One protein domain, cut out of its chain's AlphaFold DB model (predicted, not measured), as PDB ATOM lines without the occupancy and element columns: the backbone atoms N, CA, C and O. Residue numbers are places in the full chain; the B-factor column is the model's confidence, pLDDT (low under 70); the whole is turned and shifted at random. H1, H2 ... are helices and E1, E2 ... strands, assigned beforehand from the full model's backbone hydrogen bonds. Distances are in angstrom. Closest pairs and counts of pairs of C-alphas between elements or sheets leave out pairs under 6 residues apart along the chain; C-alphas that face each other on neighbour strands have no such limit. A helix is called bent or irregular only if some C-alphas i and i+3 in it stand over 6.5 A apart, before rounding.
ATOM      1  N   GLU A  23      78.922 101.618 105.743       88.44
ATOM      2  CA  GLU A  23      78.436 101.150 104.453       88.44
ATOM      3  C   GLU A  23      77.498 102.213 103.877       88.44
ATOM      4  O   GLU A  23      76.498 102.589 104.494       88.44
ATOM      5  N   VAL A  24      77.829 102.727 102.693       85.88
ATOM      6  CA  VAL A  24      77.004 103.702 101.972       85.88
ATOM      7  C   VAL A  24      76.637 103.094 100.629       85.88
ATOM      8  O   VAL A  24      77.487 102.964  99.753       85.88
ATOM      9  N   ILE A  25      75.372 102.713 100.487       80.12
ATOM     10  CA  ILE A  25      74.814 102.160  99.253       80.12
ATOM     11  C   ILE A  25      73.788 103.160  98.728       80.12
ATOM     12  O   ILE A  25      72.955 103.666  99.486       80.12
ATOM     13  N   GLU A  26      73.855 103.462  97.434       73.94
ATOM     14  CA  GLU A  26      72.902 104.352  96.779       73.94
ATOM     15  C   GLU A  26      71.463 103.832  96.939       73.94
ATOM     16  O   GLU A  26      71.205 102.632  96.870       73.94
ATOM     17  N   GLY A  27      70.519 104.726  97.238       74.69
ATOM     18  CA  GLY A  27      69.116 104.362  97.479       74.69
ATOM     19  C   GLY A  27      68.823 103.700  98.837       74.69
ATOM     20  O   GLY A  27      67.658 103.642  99.243       74.69
ATOM     21  N   ALA A  28      69.832 103.289  99.611       84.44
ATOM     22  CA  ALA A  28      69.671 102.739 100.962       84.44
ATOM     23  C   ALA A  28      69.938 103.790 102.058       84.44
ATOM     24  O   ALA A  28      70.380 104.909 101.791       84.44
ATOM     25  N   TYR A  29      69.622 103.454 103.311       90.12
ATOM     26  CA  TYR A  29      70.131 104.222 104.447       90.12
ATOM     27  C   TYR A  29      71.603 103.850 104.674       90.12
ATOM     28  O   TYR A  29      71.915 102.658 104.653       90.12
ATOM     29  N   PRO A  30      72.508 104.820 104.907       93.06
ATOM     30  CA  PRO A  30      73.861 104.513 105.351       93.06
ATOM     31  C   PRO A  30      73.823 103.670 106.627       93.06
ATOM     32  O   PRO A  30      73.052 103.979 107.540       93.06
ATOM     33  N   LYS A  31      74.661 102.638 106.701       94.19
ATOM     34  CA  LYS A  31      74.763 101.759 107.866       94.19
ATOM     35  C   LYS A  31      76.087 101.992 108.579       94.19
ATOM     36  O   LYS A  31      77.154 101.781 108.006       94.19
ATOM     37  N   LEU A  32      76.007 102.415 109.832       95.44
ATOM     38  CA  LEU A  32      77.129 102.502 110.751       95.44
ATOM     39  C   LEU A  32      77.150 101.249 111.625       95.44
ATOM     40  O   LEU A  32      76.230 101.031 112.409       95.44
ATOM     41  N   THR A  33      78.221 100.470 111.534       94.75
ATOM     42  CA  THR A  33      78.446  99.304 112.392       94.75
ATOM     43  C   THR A  33      79.587  99.599 113.355       94.75
ATOM     44  O   THR A  33      80.701  99.916 112.927       94.75
ATOM     45  N   LEU A  34      79.323  99.471 114.652       94.12
ATOM     46  CA  LEU A  34      80.301  99.610 115.724       94.12
ATOM     47  C   LEU A  34      80.324  98.340 116.577       94.12
ATOM     48  O   LEU A  34      79.359  98.025 117.270       94.12
ATOM     49  N   ARG A  35      81.450  97.625 116.550       92.81
ATOM     50  CA  ARG A  35      81.704  96.454 117.394       92.81
ATOM     51  C   ARG A  35      82.710  96.809 118.481       92.81
ATOM     52  O   ARG A  35      83.844  97.180 118.178       92.81
ATOM     53  N   LEU A  36      82.282  96.694 119.733       91.38
ATOM     54  CA  LEU A  36      83.071  96.966 120.927       91.38
ATOM     55  C   LEU A  36      83.587  95.645 121.515       91.38
ATOM     56  O   LEU A  36      82.833  94.842 122.071       91.38
ATOM     57  N   GLU A  37      84.890  95.421 121.391       84.50
ATOM     58  CA  GLU A  37      85.572  94.214 121.867       84.50
ATOM     59  C   GLU A  37      86.596  94.520 122.961       84.50
ATOM     60  O   GLU A  37      86.672  93.789 123.949       84.50
ATOM     61  N   LYS A  38      87.364  95.604 122.806       82.69
ATOM     62  CA  LYS A  38      88.389  96.043 123.760       82.69
ATOM     63  C   LYS A  38      88.149  97.487 124.162       82.69
ATOM     64  O   LYS A  38      88.158  98.374 123.319       82.69
ATOM     65  N   VAL A  39      88.010  97.735 125.452       84.88
ATOM     66  CA  VAL A  39      87.854  99.084 126.001       84.88
ATOM     67  C   VAL A  39      89.061  99.393 126.876       84.88
ATOM     68  O   VAL A  39      89.553  98.514 127.582       84.88
ATOM     69  N   THR A  40      89.584 100.611 126.773       83.81
ATOM     70  CA  THR A  40      90.701 101.077 127.606       83.81
ATOM     71  C   THR A  40      90.184 101.605 128.932       83.81
ATOM     72  O   THR A  40      90.759 101.322 129.977       83.81
ATOM     73  N   GLU A  41      89.076 102.335 128.885       86.00
ATOM     74  CA  GLU A  41      88.437 102.907 130.059       86.00
ATOM     75  C   GLU A  41      86.925 102.772 129.923       86.00
ATOM     76  O   GLU A  41      86.360 102.921 128.833       86.00
ATOM     77  N   LEU A  42      86.285 102.470 131.046       86.75
ATOM     78  CA  LEU A  42      84.845 102.394 131.165       86.75
ATOM     79  C   LEU A  42      84.437 103.164 132.416       86.75
ATOM     80  O   LEU A  42      84.726 102.733 133.534       86.75
ATOM     81  N   THR A  43      83.788 104.305 132.222       84.31
ATOM     82  CA  THR A  43      83.430 105.222 133.302       84.31
ATOM     83  C   THR A  43      81.954 105.551 133.284       84.31
ATOM     84  O   THR A  43      81.286 105.611 132.252       84.31
ATOM     85  N   GLN A  44      81.428 105.717 134.486       80.62
ATOM     86  CA  GLN A  44      80.019 105.900 134.740       80.62
ATOM     87  C   GLN A  44      79.785 107.330 135.235       80.62
ATOM     88  O   GLN A  44      80.241 107.688 136.320       80.62
ATOM     89  N   HIS A  45      79.046 108.128 134.461       78.44
ATOM     90  CA  HIS A  45      78.726 109.515 134.794       78.44
ATOM     91  C   HIS A  45      77.216 109.663 135.000       78.44
ATOM     92  O   HIS A  45      76.464 109.809 134.038       78.44
ATOM     93  N   PHE A  46      76.775 109.634 136.260       67.75
ATOM     94  CA  PHE A  46      75.395 109.934 136.659       67.75
ATOM     95  C   PHE A  46      75.374 111.181 137.545       67.75
ATOM     96  O   PHE A  46      76.279 111.358 138.357       67.75
ATOM     97  N   ALA A  47      74.318 111.987 137.407       53.91
ATOM     98  CA  ALA A  47      74.069 113.273 138.074       53.91
ATOM     99  C   ALA A  47      74.760 114.494 137.440       53.91
ATOM    100  O   ALA A  47      75.939 114.721 137.661       53.91
ATOM    101  N   ASN A  48      73.974 115.315 136.719       52.09
ATOM    102  CA  ASN A  48      74.204 116.717 136.291       52.09
ATOM    103  C   ASN A  48      75.598 117.143 135.776       52.09
ATOM    104  O   ASN A  48      75.792 118.318 135.458       52.09
ATOM    105  N   THR A  49      76.547 116.232 135.600       49.50
ATOM    106  CA  THR A  49      77.804 116.459 134.905       49.50
ATOM    107  C   THR A  49      77.494 116.525 133.424       49.50
ATOM    108  O   THR A  49      77.406 115.507 132.736       49.50
ATOM    109  N   GLN A  50      77.270 117.743 132.939       51.91
ATOM    110  CA  GLN A  50      77.319 118.009 131.512       51.91
ATOM    111  C   GLN A  50      78.727 117.673 131.034       51.91
ATOM    112  O   GLN A  50      79.698 118.317 131.428       51.91
ATOM    113  N   SER A  51      78.836 116.662 130.179       52.53
ATOM    114  CA  SER A  51      80.057 116.454 129.417       52.53
ATOM    115  C   SER A  51      80.226 117.670 128.500       52.53
ATOM    116  O   SER A  51      79.334 117.940 127.688       52.53
ATOM    117  N   LEU A  58      72.240 114.188 126.808       67.56
ATOM    118  CA  LEU A  58      73.147 113.124 127.287       67.56
ATOM    119  C   LEU A  58      73.450 113.211 128.789       67.56
ATOM    120  O   LEU A  58      74.509 112.771 129.256       67.56
ATOM    121  N   LYS A  59      72.522 113.784 129.563       67.75
ATOM    122  CA  LYS A  59      72.514 113.605 131.020       67.75
ATOM    123  C   LYS A  59      72.483 112.107 131.308       67.75
ATOM    124  O   LYS A  59      71.717 111.389 130.675       67.75
ATOM    125  N   ASP A  60      73.310 111.670 132.248       80.12
ATOM    126  CA  ASP A  60      73.490 110.264 132.610       80.12
ATOM    127  C   ASP A  60      73.969 109.379 131.445       80.12
ATOM    128  O   ASP A  60      73.182 108.864 130.644       80.12
ATOM    129  N   HIS A  61      75.281 109.165 131.364       86.00
ATOM    130  CA  HIS A  61      75.874 108.323 130.332       86.00
ATOM    131  C   HIS A  61      76.977 107.422 130.877       86.00
ATOM    132  O   HIS A  61      77.616 107.687 131.899       86.00
ATOM    133  N   ILE A  62      77.221 106.354 130.132       88.69
ATOM    134  CA  ILE A  62      78.394 105.510 130.284       88.69
ATOM    135  C   ILE A  62      79.386 105.915 129.211       88.69
ATOM    136  O   ILE A  62      79.097 105.837 128.014       88.69
ATOM    137  N   GLN A  63      80.552 106.360 129.650       89.62
ATOM    138  CA  GLN A  63      81.661 106.678 128.779       89.62
ATOM    139  C   GLN A  63      82.481 105.413 128.517       89.62
ATOM    140  O   GLN A  63      82.920 104.724 129.436       89.62
ATOM    141  N   VAL A  64      82.691 105.124 127.237       90.88
ATOM    142  CA  VAL A  64      83.491 104.003 126.743       90.88
ATOM    143  C   VAL A  64      84.652 104.578 125.945       90.88
ATOM    144  O   VAL A  64      84.445 105.124 124.862       90.88
ATOM    145  N   VAL A  65      85.878 104.461 126.448       90.00
ATOM    146  CA  VAL A  65      87.073 104.925 125.729       90.00
ATOM    147  C   VAL A  65      87.728 103.745 125.032       90.00
ATOM    148  O   VAL A  65      88.088 102.747 125.667       90.00
ATOM    149  N   LEU A  66      87.882 103.846 123.715       90.06
ATOM    150  CA  LEU A  66      88.552 102.820 122.924       90.06
ATOM    151  C   LEU A  66      90.075 103.022 122.923       90.06
ATOM    152  O   LEU A  66      90.545 104.143 123.126       90.06
ATOM    153  N   PRO A  67      90.861 101.967 122.638       87.81
ATOM    154  CA  PRO A  67      92.290 102.103 122.405       87.81
ATOM    155  C   PRO A  67      92.578 103.100 121.284       87.81
ATOM    156  O   PRO A  67      91.882 103.128 120.265       87.81
ATOM    157  N   THR A  68      93.641 103.882 121.461       85.69
ATOM    158  CA  THR A  68      94.087 104.866 120.476       85.69
ATOM    159  C   THR A  68      94.330 104.220 119.114       85.69
ATOM    160  O   THR A  68      94.996 103.189 119.012       85.69
ATOM    161  N   SER A  69      93.818 104.852 118.058       81.62
ATOM    162  CA  SER A  69      93.987 104.396 116.678       81.62
ATOM    163  C   SER A  69      94.695 105.442 115.819       81.62
ATOM    164  O   SER A  69      94.475 106.641 115.968       81.62
ATOM    165  N   THR A  70      95.486 104.989 114.849       81.75
ATOM    166  CA  THR A  70      96.041 105.851 113.791       81.75
ATOM    167  C   THR A  70      95.006 106.206 112.719       81.75
ATOM    168  O   THR A  70      95.296 106.970 111.808       81.75
ATOM    169  N   ARG A  71      93.785 105.654 112.777       77.00
ATOM    170  CA  ARG A  71      92.735 105.972 111.803       77.00
ATOM    171  C   ARG A  71      92.069 107.303 112.141       77.00
ATOM    172  O   ARG A  71      91.570 107.492 113.249       77.00
ATOM    173  N   CYS A  72      91.956 108.180 111.147       78.62
ATOM    174  CA  CYS A  72      91.147 109.387 111.260       78.62
ATOM    175  C   CYS A  72      89.661 109.096 111.010       78.62
ATOM    176  O   CYS A  72      89.153 109.203 109.892       78.62
ATOM    177  N   ILE A  73      88.948 108.738 112.072       81.44
ATOM    178  CA  ILE A  73      87.553 108.291 111.982       81.44
ATOM    179  C   ILE A  73      86.596 109.412 111.556       81.44
ATOM    180  O   ILE A  73      85.600 109.150 110.884       81.44
ATOM    181  N   ASN A  74      86.902 110.670 111.879       82.06
ATOM    182  CA  ASN A  74      86.038 111.799 111.534       82.06
ATOM    183  C   ASN A  74      85.784 111.898 110.012       82.06
ATOM    184  O   ASN A  74      84.650 112.089 109.568       82.06
ATOM    185  N   LYS A  75      86.822 111.668 109.194       79.31
ATOM    186  CA  LYS A  75      86.690 111.628 107.726       79.31
ATOM    187  C   LYS A  75      85.761 110.493 107.286       79.31
ATOM    188  O   LYS A  75      84.890 110.710 106.448       79.31
ATOM    189  N   THR A  76      85.883 109.318 107.905       82.75
ATOM    190  CA  THR A  76      85.023 108.160 107.624       82.75
ATOM    191  C   THR A  76      83.550 108.455 107.892       82.75
ATOM    192  O   THR A  76      82.706 107.995 107.138       82.75
ATOM    193  N   LEU A  77      83.220 109.233 108.926       87.88
ATOM    194  CA  LEU A  77      81.827 109.490 109.320       87.88
ATOM    195  C   LEU A  77      81.183 110.694 108.631       87.88
ATOM    196  O   LEU A  77      79.974 110.890 108.753       87.88
ATOM    197  N   THR A  78      81.947 111.473 107.863       86.19
ATOM    198  CA  THR A  78      81.436 112.650 107.141       86.19
ATOM    199  C   THR A  78      80.154 112.367 106.332       86.19
ATOM    200  O   THR A  78      79.230 113.184 106.412       86.19
ATOM    201  N   PRO A  79      80.000 111.213 105.642       89.12
ATOM    202  CA  PRO A  79      78.771 110.888 104.917       89.12
ATOM    203  C   PRO A  79      77.513 110.767 105.787       89.12
ATOM    204  O   PRO A  79      76.416 110.752 105.236       89.12
ATOM    205  N   LEU A  80      77.632 110.677 107.116       89.25
ATOM    206  CA  LEU A  80      76.493 110.571 108.031       89.25
ATOM    207  C   LEU A  80      75.852 111.916 108.372       89.25
ATOM    208  O   LEU A  80      74.734 111.945 108.879       89.25
ATOM    209  N   LYS A  81      76.541 113.036 108.122       88.25
ATOM    210  CA  LYS A  81      76.117 114.362 108.590       88.25
ATOM    211  C   LYS A  81      74.690 114.700 108.140       88.25
ATOM    212  O   LYS A  81      74.439 114.861 106.947       88.25
ATOM    213  N   GLY A  82      73.781 114.840 109.110       86.38
ATOM    214  CA  GLY A  82      72.387 115.224 108.880       86.38
ATOM    215  C   GLY A  82      71.543 114.149 108.196       86.38
ATOM    216  O   GLY A  82      70.490 114.469 107.646       86.38
ATOM    217  N   ARG A  83      71.999 112.891 108.177       91.19
ATOM    218  CA  ARG A  83      71.290 111.787 107.521       91.19
ATOM    219  C   ARG A  83      70.588 110.891 108.531       91.19
ATOM    220  O   ARG A  83      71.033 110.741 109.667       91.19
ATOM    221  N   LEU A  84      69.518 110.250 108.067       94.19
ATOM    222  CA  LEU A  84      68.974 109.065 108.716       94.19
ATOM    223  C   LEU A  84      69.890 107.886 108.397       94.19
ATOM    224  O   LEU A  84      70.195 107.627 107.230       94.19
ATOM    225  N   VAL A  85      70.343 107.209 109.439       95.12
ATOM    226  CA  VAL A  85      71.315 106.125 109.394       95.12
ATOM    227  C   VAL A  85      70.770 104.910 110.127       95.12
ATOM    228  O   VAL A  85      69.987 105.031 111.071       95.12
ATOM    229  N   ILE A  86      71.215 103.735 109.715       95.62
ATOM    230  CA  ILE A  86      71.066 102.519 110.506       95.62
ATOM    231  C   ILE A  86      72.299 102.425 111.394       95.62
ATOM    232  O   ILE A  86      73.421 102.499 110.893       95.62
ATOM    233  N   VAL A  87      72.105 102.270 112.697       96.56
ATOM    234  CA  VAL A  87      73.196 102.017 113.638       96.56
ATOM    235  C   VAL A  87      73.088 100.584 114.114       96.56
ATOM    236  O   VAL A  87      72.067 100.198 114.678       96.56
ATOM    237  N   GLU A  88      74.156  99.824 113.912       95.94
ATOM    238  CA  GLU A  88      74.387  98.521 114.518       95.94
ATOM    239  C   GLU A  88      75.481  98.669 115.577       95.94
ATOM    240  O   GLU A  88      76.650  98.885 115.253       95.94
ATOM    241  N   LEU A  89      75.105  98.556 116.846       95.12
ATOM    242  CA  LEU A  89      76.017  98.551 117.980       95.12
ATOM    243  C   LEU A  89      76.098  97.134 118.544       95.12
ATOM    244  O   LEU A  89      75.086  96.567 118.947       95.12
ATOM    245  N   ALA A  90      77.290  96.553 118.592       93.88
ATOM    246  CA  ALA A  90      77.490  95.205 119.114       93.88
ATOM    247  C   ALA A  90      78.635  95.158 120.121       93.88
ATOM    248  O   ALA A  90      79.624  95.876 119.981       93.88
ATOM    249  N   TRP A  91      78.526  94.288 121.120       92.62
ATOM    250  CA  TRP A  91      79.593  94.064 122.090       92.62
ATOM    251  C   TRP A  91      79.632  92.642 122.632       92.62
ATOM    252  O   TRP A  91      78.656  91.886 122.597       92.62
ATOM    253  N   THR A  92      80.800  92.276 123.152       91.81
ATOM    254  CA  THR A  92      81.055  90.949 123.716       91.81
ATOM    255  C   THR A  92      80.417  90.775 125.095       91.81
ATOM    256  O   THR A  92      80.168  91.737 125.825       91.81
ATOM    257  N   ALA A  93      80.212  89.518 125.498       90.19
ATOM    258  CA  ALA A  93      79.744  89.183 126.844       90.19
ATOM    259  C   ALA A  93      80.675  89.727 127.941       90.19
ATOM    260  O   ALA A  93      80.213  90.135 129.005       90.19
ATOM    261  N   THR A  94      81.984  89.769 127.673       90.69
ATOM    262  CA  THR A  94      82.986  90.333 128.584       90.69
ATOM    263  C   THR A  94      82.716  91.809 128.856       90.69
ATOM    264  O   THR A  94      82.649  92.198 130.022       90.69
ATOM    265  N   LEU A  95      82.480  92.611 127.810       89.31
ATOM    266  CA  LEU A  95      82.129  94.021 127.994       89.31
ATOM    267  C   LEU A  95      80.778  94.169 128.705       89.31
ATOM    268  O   LEU A  95      80.644  94.997 129.599       89.31
ATOM    269  N   GLY A  96      79.800  93.314 128.387       88.50
ATOM    270  CA  GLY A  96      78.509  93.287 129.084       88.50
ATOM    271  C   GLY A  96      78.640  93.067 130.598       88.50
ATOM    272  O   GLY A  96      77.959  93.733 131.379       88.50
ATOM    273  N   LYS A  97      79.551  92.185 131.030       88.38
ATOM    274  CA  LYS A  97      79.859  91.973 132.454       88.38
ATOM    275  C   LYS A  97      80.530  93.195 133.085       88.38
ATOM    276  O   LYS A  97      80.153  93.580 134.185       88.38
ATOM    277  N   GLN A  98      81.484  93.824 132.396       88.94
ATOM    278  CA  GLN A  98      82.144  95.046 132.880       88.94
ATOM    279  C   GLN A  98      81.152  96.205 133.048       88.94
ATOM    280  O   GLN A  98      81.162  96.872 134.079       88.94
ATOM    281  N   LEU A  99      80.245  96.385 132.082       88.25
ATOM    282  CA  LEU A  99      79.152  97.358 132.152       88.25
ATOM    283  C   LEU A  99      78.244  97.111 133.362       88.25
ATOM    284  O   LEU A  99      77.898  98.050 134.070       88.25
ATOM    285  N   ALA A 100      77.905  95.852 133.649       86.25
ATOM    286  CA  ALA A 100      77.103  95.510 134.823       86.25
ATOM    287  C   ALA A 100      77.811  95.816 136.157       86.25
ATOM    288  O   ALA A 100      77.149  96.176 137.126       86.25
ATOM    289  N   LEU A 101      79.144  95.703 136.215       86.62
ATOM    290  CA  LEU A 101      79.921  95.972 137.431       86.62
ATOM    291  C   LEU A 101      79.975  97.458 137.795       86.62
ATOM    292  O   LEU A 101      79.980  97.790 138.981       86.62
ATOM    293  N   ILE A 102      80.024  98.341 136.796       83.31
ATOM    294  CA  ILE A 102      80.052  99.791 137.033       83.31
ATOM    295  C   ILE A 102      78.659 100.350 137.355       83.31
ATOM    296  O   ILE A 102      78.545 101.355 138.052       83.31
ATOM    297  N   SER A 103      77.595  99.656 136.937       74.56
ATOM    298  CA  SER A 103      76.208 100.127 136.981       74.56
ATOM    299  C   SER A 103      75.480  99.896 138.306       74.56
ATOM    300  O   SER A 103      74.269  99.689 138.318       74.56
ATOM    301  N   GLN A 104      76.203  99.933 139.430       66.75
ATOM    302  CA  GLN A 104      75.744  99.436 140.739       66.75
ATOM    303  C   GLN A 104      74.418 100.048 141.234       66.75
ATOM    304  O   GLN A 104      73.678  99.376 141.944       66.75
ATOM    305  N   ASN A 105      74.080 101.275 140.813       65.75
ATOM    306  CA  ASN A 105      72.894 102.010 141.287       65.75
ATOM    307  C   ASN A 105      71.829 102.301 140.210       65.75
ATOM    308  O   ASN A 105      70.717 102.702 140.547       65.75
ATOM    309  N   LYS A 106      72.142 102.132 138.919       71.19
ATOM    310  CA  LYS A 106      71.204 102.345 137.800       71.19
ATOM    311  C   LYS A 106      71.556 101.371 136.679       71.19
ATOM    312  O   LYS A 106      72.736 101.295 136.342       71.19
ATOM    313  N   PRO A 107      70.590 100.641 136.088       80.38
ATOM    314  CA  PRO A 107      70.892  99.672 135.041       80.38
ATOM    315  C   PRO A 107      71.601 100.354 133.872       80.38
ATOM    316  O   PRO A 107      71.067 101.305 133.299       80.38
ATOM    317  N   TRP A 108      72.780  99.863 133.486       82.88
ATOM    318  CA  TRP A 108      73.539 100.443 132.371       82.88
ATOM    319  C   TRP A 108      72.751 100.454 131.060       82.88
ATOM    320  O   TRP A 108      72.987 101.308 130.213       82.88
ATOM    321  N   GLN A 109      71.790  99.537 130.893       84.50
ATOM    322  CA  GLN A 109      70.933  99.490 129.707       84.50
ATOM    323  C   GLN A 109      70.009 100.710 129.579       84.50
ATOM    324  O   GLN A 109      69.489 100.947 128.496       84.50
ATOM    325  N   GLN A 110      69.788 101.454 130.666       85.50
ATOM    326  CA  GLN A 110      68.962 102.666 130.709       85.50
ATOM    327  C   GLN A 110      69.801 103.952 130.639       85.50
ATOM    328  O   GLN A 110      69.283 105.045 130.864       85.50
ATOM    329  N   ALA A 111      71.107 103.826 130.409       86.25
ATOM    330  CA  ALA A 111      72.017 104.948 130.279       86.25
ATOM    331  C   ALA A 111      72.378 105.156 128.812       86.25
ATOM    332  O   ALA A 111      72.548 104.190 128.065       86.25
ATOM    333  N   ASN A 112      72.556 106.415 128.422       89.62
ATOM    334  CA  ASN A 112      73.137 106.730 127.124       89.62
ATOM    335  C   ASN A 112      74.582 106.211 127.066       89.62
ATOM    336  O   ASN A 112      75.266 106.135 128.090       89.62
ATOM    337  N   MET A 113      75.075 105.888 125.874       90.88
ATOM    338  CA  MET A 113      76.453 105.433 125.689       90.88
ATOM    339  C   MET A 113      77.258 106.470 124.917       90.88
ATOM    340  O   MET A 113      76.912 106.829 123.794       90.88
ATOM    341  N   LEU A 114      78.363 106.920 125.504       91.75
ATOM    342  CA  LEU A 114      79.303 107.844 124.888       91.75
ATOM    343  C   LEU A 114      80.594 107.105 124.536       91.75
ATOM    344  O   LEU A 114      81.429 106.857 125.402       91.75
ATOM    345  N   VAL A 115      80.779 106.774 123.261       92.12
ATOM    346  CA  VAL A 115      81.982 106.086 122.785       92.12
ATOM    347  C   VAL A 115      83.005 107.103 122.297       92.12
ATOM    348  O   VAL A 115      82.733 107.887 121.388       92.12
ATOM    349  N   GLN A 116      84.195 107.083 122.886       90.81
ATOM    350  CA  GLN A 116      85.302 107.960 122.537       90.81
ATOM    351  C   GLN A 116      86.342 107.215 121.706       90.81
ATOM    352  O   GLN A 116      86.751 106.101 122.040       90.81
ATOM    353  N   PHE A 117      86.802 107.873 120.648       89.31
ATOM    354  CA  PHE A 117      87.808 107.373 119.723       89.31
ATOM    355  C   PHE A 117      89.046 108.275 119.777       89.31
ATOM    356  O   PHE A 117      89.144 109.243 119.013       89.31
ATOM    357  N   PRO A 118      89.995 107.996 120.685       86.38
ATOM    358  CA  PRO A 118      91.277 108.679 120.692       86.38
ATOM    359  C   PRO A 118      92.041 108.385 119.398       86.38
ATOM    360  O   PRO A 118      92.086 107.240 118.934       86.38
ATOM    361  N   SER A 119      92.675 109.410 118.830       83.44
ATOM    362  CA  SER A 119      93.525 109.260 117.651       83.44
ATOM    363  C   SER A 119      94.974 109.614 117.958       83.44
ATOM    364  O   SER A 119      95.249 110.592 118.653       83.44
ATOM    365  N   SER A 120      95.902 108.814 117.436       83.19
ATOM    366  CA  SER A 120      97.333 109.133 117.414       83.19
ATOM    367  C   SER A 120      97.769 109.820 116.118       83.19
ATOM    368  O   SER A 120      98.916 110.252 116.035       83.19
ATOM    369  N   ASP A 121      96.882 109.935 115.124       81.50
ATOM    370  CA  ASP A 121      97.150 110.615 113.853       81.50
ATOM    371  C   ASP A 121      97.189 112.131 114.050       81.50
ATOM    372  O   ASP A 121      96.236 112.699 114.572       81.50
ATOM    373  N   GLU A 122      98.255 112.807 113.619       76.31
ATOM    374  CA  GLU A 122      98.447 114.242 113.873       76.31
ATOM    375  C   GLU A 122      97.354 115.137 113.278       76.31
ATOM    376  O   GLU A 122      96.995 116.140 113.899       76.31
ATOM    377  N   GLN A 123      96.766 114.763 112.135       73.31
ATOM    378  CA  GLN A 123      95.681 115.536 111.521       73.31
ATOM    379  C   GLN A 123      94.377 115.418 112.316       73.31
ATOM    380  O   GLN A 123      93.502 116.275 112.195       73.31
ATOM    381  N   CYS A 124      94.233 114.358 113.115       71.69
ATOM    382  CA  CYS A 124      93.006 114.039 113.847       71.69
ATOM    383  C   CYS A 124      93.215 113.964 115.370       71.69
ATOM    384  O   CYS A 124      92.274 113.696 116.116       71.69
ATOM    385  N   ARG A 125      94.424 114.289 115.846       65.62
ATOM    386  CA  ARG A 125      94.834 114.287 117.259       65.62
ATOM    387  C   ARG A 125      94.169 115.388 118.073       65.62
ATOM    388  O   ARG A 125      94.011 115.250 119.280       65.62
ATOM    389  N   GLN A 126      93.809 116.492 117.420       58.47
ATOM    390  CA  GLN A 126      93.315 117.689 118.101       58.47
ATOM    391  C   GLN A 126      91.900 117.521 118.676       58.47
ATOM    392  O   GLN A 126      91.496 118.320 119.518       58.47
ATOM    393  N   GLN A 127      91.146 116.495 118.263       66.88
ATOM    394  CA  GLN A 127      89.787 116.253 118.748       66.88
ATOM    395  C   GLN A 127      89.540 114.752 118.914       66.88
ATOM    396  O   GLN A 127      89.446 114.016 117.933       66.88
ATOM    397  N   VAL A 128      89.410 114.292 120.164       79.88
ATOM    398  CA  VAL A 128      88.872 112.954 120.450       79.88
ATOM    399  C   VAL A 128      87.457 112.919 119.892       79.88
ATOM    400  O   VAL A 128      86.597 113.674 120.344       79.88
ATOM    401  N   LEU A 129      87.228 112.062 118.899       87.31
ATOM    402  CA  LEU A 129      85.916 111.923 118.293       87.31
ATOM    403  C   LEU A 129      84.992 111.182 119.256       87.31
ATOM    404  O   LEU A 129      85.363 110.147 119.813       87.31
ATOM    405  N   GLN A 130      83.781 111.693 119.421       90.06
ATOM    406  CA  GLN A 130      82.799 111.144 120.345       90.06
ATOM    407  C   GLN A 130      81.519 110.756 119.598       90.06
ATOM    408  O   GLN A 130      80.947 111.565 118.866       90.06
ATOM    409  N   LEU A 131      81.067 109.518 119.784       92.56
ATOM    410  CA  LEU A 131      79.796 109.013 119.268       92.56
ATOM    411  C   LEU A 131      78.852 108.766 120.434       92.56
ATOM    412  O   LEU A 131      79.132 107.934 121.295       92.56
ATOM    413  N   ALA A 132      77.751 109.502 120.460       92.56
ATOM    414  CA  ALA A 132      76.744 109.390 121.494       92.56
ATOM    415  C   ALA A 132      75.525 108.630 120.983       92.56
ATOM    416  O   ALA A 132      74.832 109.085 120.070       92.56
ATOM    417  N   PHE A 133      75.269 107.486 121.600       93.00
ATOM    418  CA  PHE A 133      74.136 106.619 121.329       93.00
ATOM    419  C   PHE A 133      73.125 106.723 122.473       93.00
ATOM    420  O   PHE A 133      73.532 106.887 123.630       93.00
ATOM    421  N   PRO A 134      71.823 106.609 122.173       90.75
ATOM    422  CA  PRO A 134      70.814 106.569 123.210       90.75
ATOM    423  C   PRO A 134      70.881 105.240 123.967       90.75
ATOM    424  O   PRO A 134      71.623 104.322 123.600       90.75
ATOM    425  N   ASP A 135      70.104 105.147 125.038       90.12
ATOM    426  CA  ASP A 135      69.990 103.943 125.848       90.12
ATOM    427  C   ASP A 135      69.518 102.711 125.043       90.12
ATOM    428  O   ASP A 135      68.983 102.800 123.932       90.12
ATOM    429  N   LEU A 136      69.695 101.521 125.617       90.12
ATOM    430  CA  LEU A 136      69.416 100.269 124.921       90.12
ATOM    431  C   LEU A 136      67.916 100.036 124.676       90.12
ATOM    432  O   LEU A 136      67.562  99.323 123.736       90.12
ATOM    433  N   LEU A 137      67.026 100.625 125.483       89.81
ATOM    434  CA  LEU A 137      65.584 100.541 125.239       89.81
ATOM    435  C   LEU A 137      65.222 101.295 123.963       89.81
ATOM    436  O   LEU A 137      64.396 100.800 123.202       89.81
ATOM    437  N   SER A 138      65.880 102.422 123.678       91.44
ATOM    438  CA  SER A 138      65.699 103.171 122.428       91.44
ATOM    439  C   SER A 138      66.050 102.342 121.181       91.44
ATOM    440  O   SER A 138      65.425 102.496 120.133       91.44
ATOM    441  N   PHE A 139      66.994 101.399 121.283       93.38
ATOM    442  CA  PHE A 139      67.270 100.444 120.201       93.38
ATOM    443  C   PHE A 139      66.182  99.382 120.028       93.38
ATOM    444  O   PHE A 139      66.066  98.826 118.943       93.38
ATOM    445  N   ASN A 140      65.382  99.096 121.056       91.50
ATOM    446  CA  ASN A 140      64.332  98.075 121.023       91.50
ATOM    447  C   ASN A 140      62.928  98.660 120.768       91.50
ATOM    448  O   ASN A 140      61.925  98.084 121.191       91.50
ATOM    449  N   GLN A 141      62.851  99.829 120.130       87.31
ATOM    450  CA  GLN A 141      61.600 100.515 119.801       87.31
ATOM    451  C   GLN A 141      61.328 100.510 118.294       87.31
ATOM    452  O   GLN A 141      62.247 100.613 117.482       87.31
ATOM    453  N   GLN A 142      60.041 100.489 117.928       86.19
ATOM    454  CA  GLN A 142      59.543 100.625 116.554       86.19
ATOM    455  C   GLN A 142      60.172  99.623 115.568       86.19
ATOM    456  O   GLN A 142      59.779  98.462 115.525       86.19
ATOM    457  N   TRP A 143      61.122 100.103 114.761       91.50
ATOM    458  CA  TRP A 143      61.829  99.373 113.713       91.50
ATOM    459  C   TRP A 143      63.191  98.857 114.174       91.50
ATOM    460  O   TRP A 143      63.929  98.329 113.350       91.50
ATOM    461  N   GLY A 144      63.554  99.061 115.437       93.69
ATOM    462  CA  GLY A 144      64.787  98.568 116.028       93.69
ATOM    463  C   GLY A 144      64.614  97.225 116.734       93.69
ATOM    464  O   GLY A 144      63.500  96.760 116.977       93.69
ATOM    465  N   ARG A 145      65.739  96.598 117.068       94.00
ATOM    466  CA  ARG A 145      65.792  95.349 117.827       94.00
ATOM    467  C   ARG A 145      67.069  95.253 118.648       94.00
ATOM    468  O   ARG A 145      68.122  95.776 118.269       94.00
ATOM    469  N   VAL A 146      66.983  94.507 119.742       94.50
ATOM    470  CA  VAL A 146      68.134  94.117 120.557       94.50
ATOM    471  C   VAL A 146      68.166  92.601 120.671       94.50
ATOM    472  O   VAL A 146      67.271  91.985 121.243       94.50
ATOM    473  N   GLU A 147      69.228  92.001 120.156       93.19
ATOM    474  CA  GLU A 147      69.473  90.567 120.199       93.19
ATOM    475  C   GLU A 147      70.552  90.253 121.230       93.19
ATOM    476  O   GLU A 147      71.627  90.860 121.255       93.19
ATOM    477  N   ARG A 148      70.275  89.270 122.086       90.19
ATOM    478  CA  ARG A 148      71.259  88.697 123.005       90.19
ATOM    479  C   ARG A 148      71.550  87.280 122.546       90.19
ATOM    480  O   ARG A 148      70.652  86.445 122.538       90.19
ATOM    481  N   LYS A 149      72.792  87.019 122.149       87.50
ATOM    482  CA  LYS A 149      73.223  85.674 121.748       87.50
ATOM    483  C   LYS A 149      73.417  84.802 122.985       87.50
ATOM    484  O   LYS A 149      73.706  85.320 124.063       87.50
ATOM    485  N   GLU A 150      73.347  83.485 122.815       82.38
ATOM    486  CA  GLU A 150      73.582  82.506 123.892       82.38
ATOM    487  C   GLU A 150      74.954  82.672 124.557       82.38
ATOM    488  O   GLU A 150      75.100  82.494 125.763       82.38
ATOM    489  N   SER A 151      75.955  83.114 123.790       83.94
ATOM    490  CA  SER A 151      77.290  83.459 124.291       83.94
ATOM    491  C   SER A 151      77.307  84.648 125.263       83.94
ATOM    492  O   SER A 151      78.342  84.933 125.863       83.94
ATOM    493  N   GLY A 152      76.194  85.373 125.396       83.50
ATOM    494  CA  GLY A 152      76.056  86.594 126.186       83.50
ATOM    495  C   GLY A 152      76.460  87.874 125.448       83.50
ATOM    496  O   GLY A 152      76.403  88.950 126.040       83.50
ATOM    497  N   SER A 153      76.880  87.793 124.178       88.44
ATOM    498  CA  SER A 153      77.110  88.987 123.351       88.44
ATOM    499  C   SER A 153      75.790  89.661 122.986       88.44
ATOM    500  O   SER A 153      74.787  88.977 122.774       88.44
ATOM    501  N   VAL A 154      75.811  90.981 122.837       92.50
ATOM    502  CA  VAL A 154      74.630  91.769 122.470       92.50
ATOM    503  C   VAL A 154      74.854  92.443 121.125       92.50
ATOM    504  O   VAL A 154      75.959  92.902 120.833       92.50
ATOM    505  N   GLN A 155      73.796  92.513 120.325       94.81
ATOM    506  CA  GLN A 155      73.723  93.292 119.098       94.81
ATOM    507  C   GLN A 155      72.439  94.121 119.132       94.81
ATOM    508  O   GLN A 155      71.351  93.594 119.339       94.81
ATOM    509  N   ALA A 156      72.569  95.425 118.954       95.50
ATOM    510  CA  ALA A 156      71.480  96.381 118.959       95.50
ATOM    511  C   ALA A 156      71.469  97.098 117.612       95.50
ATOM    512  O   ALA A 156      72.482  97.657 117.197       95.50
ATOM    513  N   ILE A 157      70.341  97.055 116.909       96.19
ATOM    514  CA  ILE A 157      70.202  97.646 115.578       96.19
ATOM    515  C   ILE A 157      68.961  98.523 115.572       96.19
ATOM    516  O   ILE A 157      67.883  98.047 115.913       96.19
ATOM    517  N   SER A 158      69.091  99.789 115.180       96.44
ATOM    518  CA  SER A 158      67.936 100.676 114.994       96.44
ATOM    519  C   SER A 158      68.261 101.836 114.044       96.44
ATOM    520  O   SER A 158      69.366 101.930 113.500       96.44
ATOM    521  N   PHE A 159      67.275 102.698 113.810       96.06
ATOM    522  CA  PHE A 159      67.319 103.818 112.878       96.06
ATOM    523  C   PHE A 159      67.424 105.137 113.643       96.06
ATOM    524  O   PHE A 159      66.627 105.422 114.536       96.06
ATOM    525  N   PHE A 160      68.396 105.965 113.267       95.31
ATOM    526  CA  PHE A 160      68.703 107.206 113.972       95.31
ATOM    527  C   PHE A 160      68.949 108.352 113.001       95.31
ATOM    528  O   PHE A 160      69.465 108.150 111.904       95.31
ATOM    529  N   ALA A 161      68.638 109.575 113.416       94.06
ATOM    530  CA  ALA A 161      69.195 110.764 112.787       94.06
ATOM    531  C   ALA A 161      70.587 111.032 113.371       94.06
ATOM    532  O   ALA A 161      70.758 111.084 114.591       94.06
ATOM    533  N   ALA A 162      71.583 111.198 112.500       94.06
ATOM    534  CA  ALA A 162      72.949 111.522 112.892       94.06
ATOM    535  C   ALA A 162      73.164 113.044 112.892       94.06
ATOM    536  O   ALA A 162      73.287 113.685 111.840       94.06
ATOM    537  N   HIS A 163      73.250 113.623 114.087       90.88
ATOM    538  CA  HIS A 163      73.487 115.049 114.296       90.88
ATOM    539  C   HIS A 163      74.969 115.297 114.556       90.88
ATOM    540  O   HIS A 163      75.513 114.836 115.556       90.88
ATOM    541  N   ALA A 164      75.629 116.023 113.655       88.81
ATOM    542  CA  ALA A 164      77.019 116.412 113.853       88.81
ATOM    543  C   ALA A 164      77.126 117.503 114.929       88.81
ATOM    544  O   ALA A 164      76.374 118.477 114.908       88.81
ATOM    545  N   THR A 165      78.090 117.352 115.828       85.56
ATOM    546  CA  THR A 165      78.458 118.327 116.861       85.56
ATOM    547  C   THR A 165      79.899 118.786 116.648       85.56
ATOM    548  O   THR A 165      80.598 118.313 115.753       85.56
ATOM    549  N   THR A 166      80.386 119.689 117.499       81.75
ATOM    550  CA  THR A 166      81.797 120.100 117.483       81.75
ATOM    551  C   THR A 166      82.764 118.983 117.890       81.75
ATOM    552  O   THR A 166      83.964 119.142 117.699       81.75
ATOM    553  N   LYS A 167      82.274 117.885 118.487       82.94
ATOM    554  CA  LYS A 167      83.096 116.773 119.004       82.94
ATOM    555  C   LYS A 167      82.817 115.424 118.336       82.94
ATOM    556  O   LYS A 167      83.544 114.463 118.579       82.94
ATOM    557  N   GLY A 168      81.787 115.328 117.500       88.50
ATOM    558  CA  GLY A 168      81.450 114.103 116.780       88.50
ATOM    559  C   GLY A 168      79.978 114.032 116.410       88.50
ATOM    560  O   GLY A 168      79.488 114.922 115.719       88.50
ATOM    561  N   TYR A 169      79.284 112.970 116.824       91.12
ATOM    562  CA  TYR A 169      77.900 112.714 116.415       91.12
ATOM    563  C   TYR A 169      77.011 112.306 117.590       91.12
ATOM    564  O   TYR A 169      77.409 111.492 118.422       91.12
ATOM    565  N   VAL A 170      75.788 112.841 117.616       92.00
ATOM    566  CA  VAL A 170      74.676 112.361 118.451       92.00
ATOM    567  C   VAL A 170      73.697 111.608 117.564       92.00
ATOM    568  O   VAL A 170      73.254 112.139 116.542       92.00
ATOM    569  N   PHE A 171      73.335 110.396 117.966       93.19
ATOM    570  CA  PHE A 171      72.314 109.599 117.299       93.19
ATOM    571  C   PHE A 171      70.992 109.741 118.052       93.19
ATOM    572  O   PHE A 171      70.872 109.302 119.193       93.19
ATOM    573  N   LYS A 172      69.999 110.372 117.419       92.12
ATOM    574  CA  LYS A 172      68.658 110.555 117.997       92.12
ATOM    575  C   LYS A 172      67.686 109.574 117.349       92.12
ATOM    576  O   LYS A 172      67.711 109.414 116.127       92.12
ATOM    577  N   LEU A 173      66.885 108.879 118.159       92.12
ATOM    578  CA  LEU A 173      65.928 107.885 117.665       92.12
ATOM    579  C   LEU A 173      64.914 108.561 116.738       92.12
ATOM    580  O   LEU A 173      64.394 109.629 117.059       92.12
ATOM    581  N   VAL A 174      64.630 107.934 115.598       92.50
ATOM    582  CA  VAL A 174      63.635 108.428 114.639       92.50
ATOM    583  C   VAL A 174      62.811 107.282 114.072       92.50
ATOM    584  O   VAL A 174      63.296 106.162 113.934       92.50
ATOM    585  N   ALA A 175      61.580 107.589 113.667       91.75
ATOM    586  CA  ALA A 175      60.783 106.682 112.855       91.75
ATOM    587  C   ALA A 175      61.245 106.777 111.385       91.75
ATOM    588  O   ALA A 175      61.098 107.842 110.774       91.75
ATOM    589  N   PRO A 176      61.817 105.713 110.791       92.50
ATOM    590  CA  PRO A 176      62.195 105.714 109.383       92.50
ATOM    591  C   PRO A 176      60.965 105.646 108.468       92.50
ATOM    592  O   PRO A 176      59.860 105.313 108.895       92.50
ATOM    593  N   ASN A 177      61.169 105.878 107.167       93.38
ATOM    594  CA  ASN A 177      60.163 105.516 106.167       93.38
ATOM    595  C   ASN A 177      59.870 103.994 106.242       93.38
ATOM    596  O   ASN A 177      60.815 103.214 106.067       93.38
ATOM    597  N   PRO A 178      58.603 103.572 106.439       92.44
ATOM    598  CA  PRO A 178      58.240 102.166 106.636       92.44
ATOM    599  C   PRO A 178      58.666 101.224 105.507       92.44
ATOM    600  O   PRO A 178      59.195 100.150 105.771       92.44
ATOM    601  N   GLN A 179      58.486 101.630 104.246       92.00
ATOM    602  CA  GLN A 179      58.803 100.782 103.090       92.00
ATOM    603  C   GLN A 179      60.307 100.515 103.003       92.00
ATOM    604  O   GLN A 179      60.736  99.374 102.834       92.00
ATOM    605  N   ARG A 180      61.125 101.558 103.188       90.44
ATOM    606  CA  ARG A 180      62.591 101.424 103.173       90.44
ATOM    607  C   ARG A 180      63.109 100.636 104.376       90.44
ATOM    608  O   ARG A 180      64.051  99.862 104.235       90.44
ATOM    609  N   ALA A 181      62.504 100.815 105.551       91.06
ATOM    610  CA  ALA A 181      62.862 100.054 106.747       91.06
ATOM    611  C   ALA A 181      62.519  98.564 106.598       91.06
ATOM    612  O   ALA A 181      63.335  97.707 106.935       91.06
ATOM    613  N   GLN A 182      61.359  98.246 106.019       91.50
ATOM    614  CA  GLN A 182      60.974  96.871 105.705       91.50
ATOM    615  C   GLN A 182      61.937  96.226 104.700       91.50
ATOM    616  O   GLN A 182      62.381  95.104 104.925       91.50
ATOM    617  N   GLN A 183      62.301  96.932 103.625       90.00
ATOM    618  CA  GLN A 183      63.286  96.445 102.650       90.00
ATOM    619  C   GLN A 183      64.638  96.142 103.301       90.00
ATOM    620  O   GLN A 183      65.234  95.104 103.014       90.00
ATOM    621  N   TYR A 184      65.100  97.018 104.198       90.44
ATOM    622  CA  TYR A 184      66.312  96.763 104.969       90.44
ATOM    623  C   TYR A 184      66.199  95.467 105.774       90.44
ATOM    624  O   TYR A 184      67.076  94.615 105.665       90.44
ATOM    625  N   TRP A 185      65.120  95.292 106.541       91.50
ATOM    626  CA  TRP A 185      64.958  94.104 107.376       91.50
ATOM    627  C   TRP A 185      64.846  92.816 106.569       91.50
ATOM    628  O   TRP A 185      65.468  91.824 106.935       91.50
ATOM    629  N   LEU A 186      64.121  92.834 105.450       91.00
ATOM    630  CA  LEU A 186      64.038  91.682 104.552       91.00
ATOM    631  C   LEU A 186      65.417  91.273 104.031       91.00
ATOM    632  O   LEU A 186      65.735  90.088 104.035       91.00
ATOM    633  N   LYS A 187      66.248  92.246 103.633       87.56
ATOM    634  CA  LYS A 187      67.627  91.971 103.221       87.56
ATOM    635  C   LYS A 187      68.459  91.437 104.386       87.56
ATOM    636  O   LYS A 187      69.169  90.457 104.221       87.56
ATOM    637  N   HIS A 188      68.341  92.057 105.556       85.88
ATOM    638  CA  HIS A 188      69.105  91.683 106.739       85.88
ATOM    639  C   HIS A 188      68.850  90.235 107.190       85.88
ATOM    640  O   HIS A 188      69.771  89.585 107.658       85.88
ATOM    641  N   TYR A 189      67.619  89.727 107.068       83.69
ATOM    642  CA  TYR A 189      67.290  88.333 107.408       83.69
ATOM    643  C   TYR A 189      67.612  87.320 106.301       83.69
ATOM    644  O   TYR A 189      67.507  86.119 106.536       83.69
ATOM    645  N   ALA A 190      67.931  87.784 105.093       80.25
ATOM    646  CA  ALA A 190      68.338  86.916 103.992       80.25
ATOM    647  C   ALA A 190      69.843  86.586 104.020       80.25
ATOM    648  O   ALA A 190      70.276  85.702 103.282       80.25
ATOM    649  N   GLU A 191      70.617  87.313 104.830       63.53
ATOM    650  CA  GLU A 191      72.051  87.120 105.087       63.53
ATOM    651  C   GLU A 191      72.279  86.193 106.292       63.53
ATOM    652  O   GLU A 191      73.234  85.385 106.224       63.53
TER     653      GLU A 191
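Overview. This is residues 23 to 51 and 58 to 191 of the 191 residues of an uncharacterized protein of Agarivorans sp. Toyoura001 (UniProt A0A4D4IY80). One twisted sheet folds at its bent strand E8 into two crossed wings: E1, E4 and E7 lie with the first part of E8, while E9, E6, E5, E3 and E2 follow one another out from its second part. Helices H1 and H3 are on opposite faces of the sheet, each beside its strands, H2 packs near E2 and the ends of E1 and E8, and H4 lies away from the sheet at the end of the printed part, its residues 186 to 190 sticking out with Glu 191. The printed part has 163 residues with four named helices and nine named strands, in the order E1 E2 E3 H1 E4 H2 E5 E6 H3 E7 E8 E9 H4. The sheet is branched and mixed, with parallel and antiparallel pairs, and the class is mixed, helices and strands. The whole is compact, with a radius of gyration of the C-alphas of 15.8 A and spans of 39 by 39 by 30 A.

Along the chain. E1 is residues 31 to 36, beginning at C-alpha 31 (74.763, 101.759, 107.866) and 16.2 A long. E2 is residues 41 to 45 and E3 residues 61 to 65. H1, residues 73 to 80, is 12.0 A long and irregular: C-alphas 76 and 79 are 7.3 A apart. E4, residues 84 to 91, is 22.7 A long, and H2, residues 93 to 102, is 14.7 A. E5 is residues 112 to 117, 16.4 A, and E6 residues 129 to 133. H3 is residues 136 to 139 and E7 residues 145 to 148. E8, residues 154 to 164, is the longest strand at 26.2 A, and its C-alpha 154 stands at (74.630, 91.769, 122.470). E9 is residues 168 to 173, 16.7 A. H4, residues 178 to 190, is 18.5 A long and ends at C-alpha 190 (68.338, 86.916, 103.992).

Arrangement. E1 is an edge strand, parallel to E4 at 19 degrees, with N 34 and O 88 2.8 A apart, within hydrogen-bond range. On the other side of E4 is E8, antiparallel, with N 87 and O 158 at 2.9 A. E8 bends by 75 degrees at residue 159, and its pairing is staggered: E7 is beside residues 154 to 157 and E9 beside residues 160 to 164. E7, E8 and E9 form a meander, each strand the antiparallel neighbour of the one before, with N 147 and O 155 at 2.8 A and N 163 and O 170 at 2.9 A. E6 is parallel to E9, N 171 and O 132 at 2.9 A. E5 and E6 are a hairpin, N 115 and O 131 at 2.8 A. E3 is parallel to E5, N 64 and O 114 at 2.8 A, and antiparallel to the edge strand E2, N 43 and O 63 at 2.9 A. H1 is on the sheet at a height of 7.4 A; its Leu 80 and Ala 162 of E8 have the closest C-alphas of that pair, 6.1 A apart. H3 is on the opposite face at a height of 6.2 A, with C-alphas 139 and 158, its closest to E8, 5.3 A apart. H2 is on the sheet at a height of 6.4 A, its closest C-alpha pair with E2 being Gln 44 and Ile 102, 6.5 A. H4 is only just not on the sheet, with 4 pairs of C-alphas within 10 A. In H2 and H4 every O i to N i+4 pair is within hydrogen-bond range, in H1 2 of 4 are, and H3 is too short for such a pair.

Size, cuts and confidence. The C-alphas farthest apart are those of Glu 26 and Asn 105, 44.6 A. Residues 52 to 57 are not printed, and C-alphas 51 and 58 are 8.0 A apart across this cut, in the link from E2 to E3. The link from E5 to E6 is long, with 11 residues. Mean pLDDT of the printed part is 85.7; it is under 70 at residues 46 to 51, 58 to 59, 104 to 105, 125 to 127 and 191.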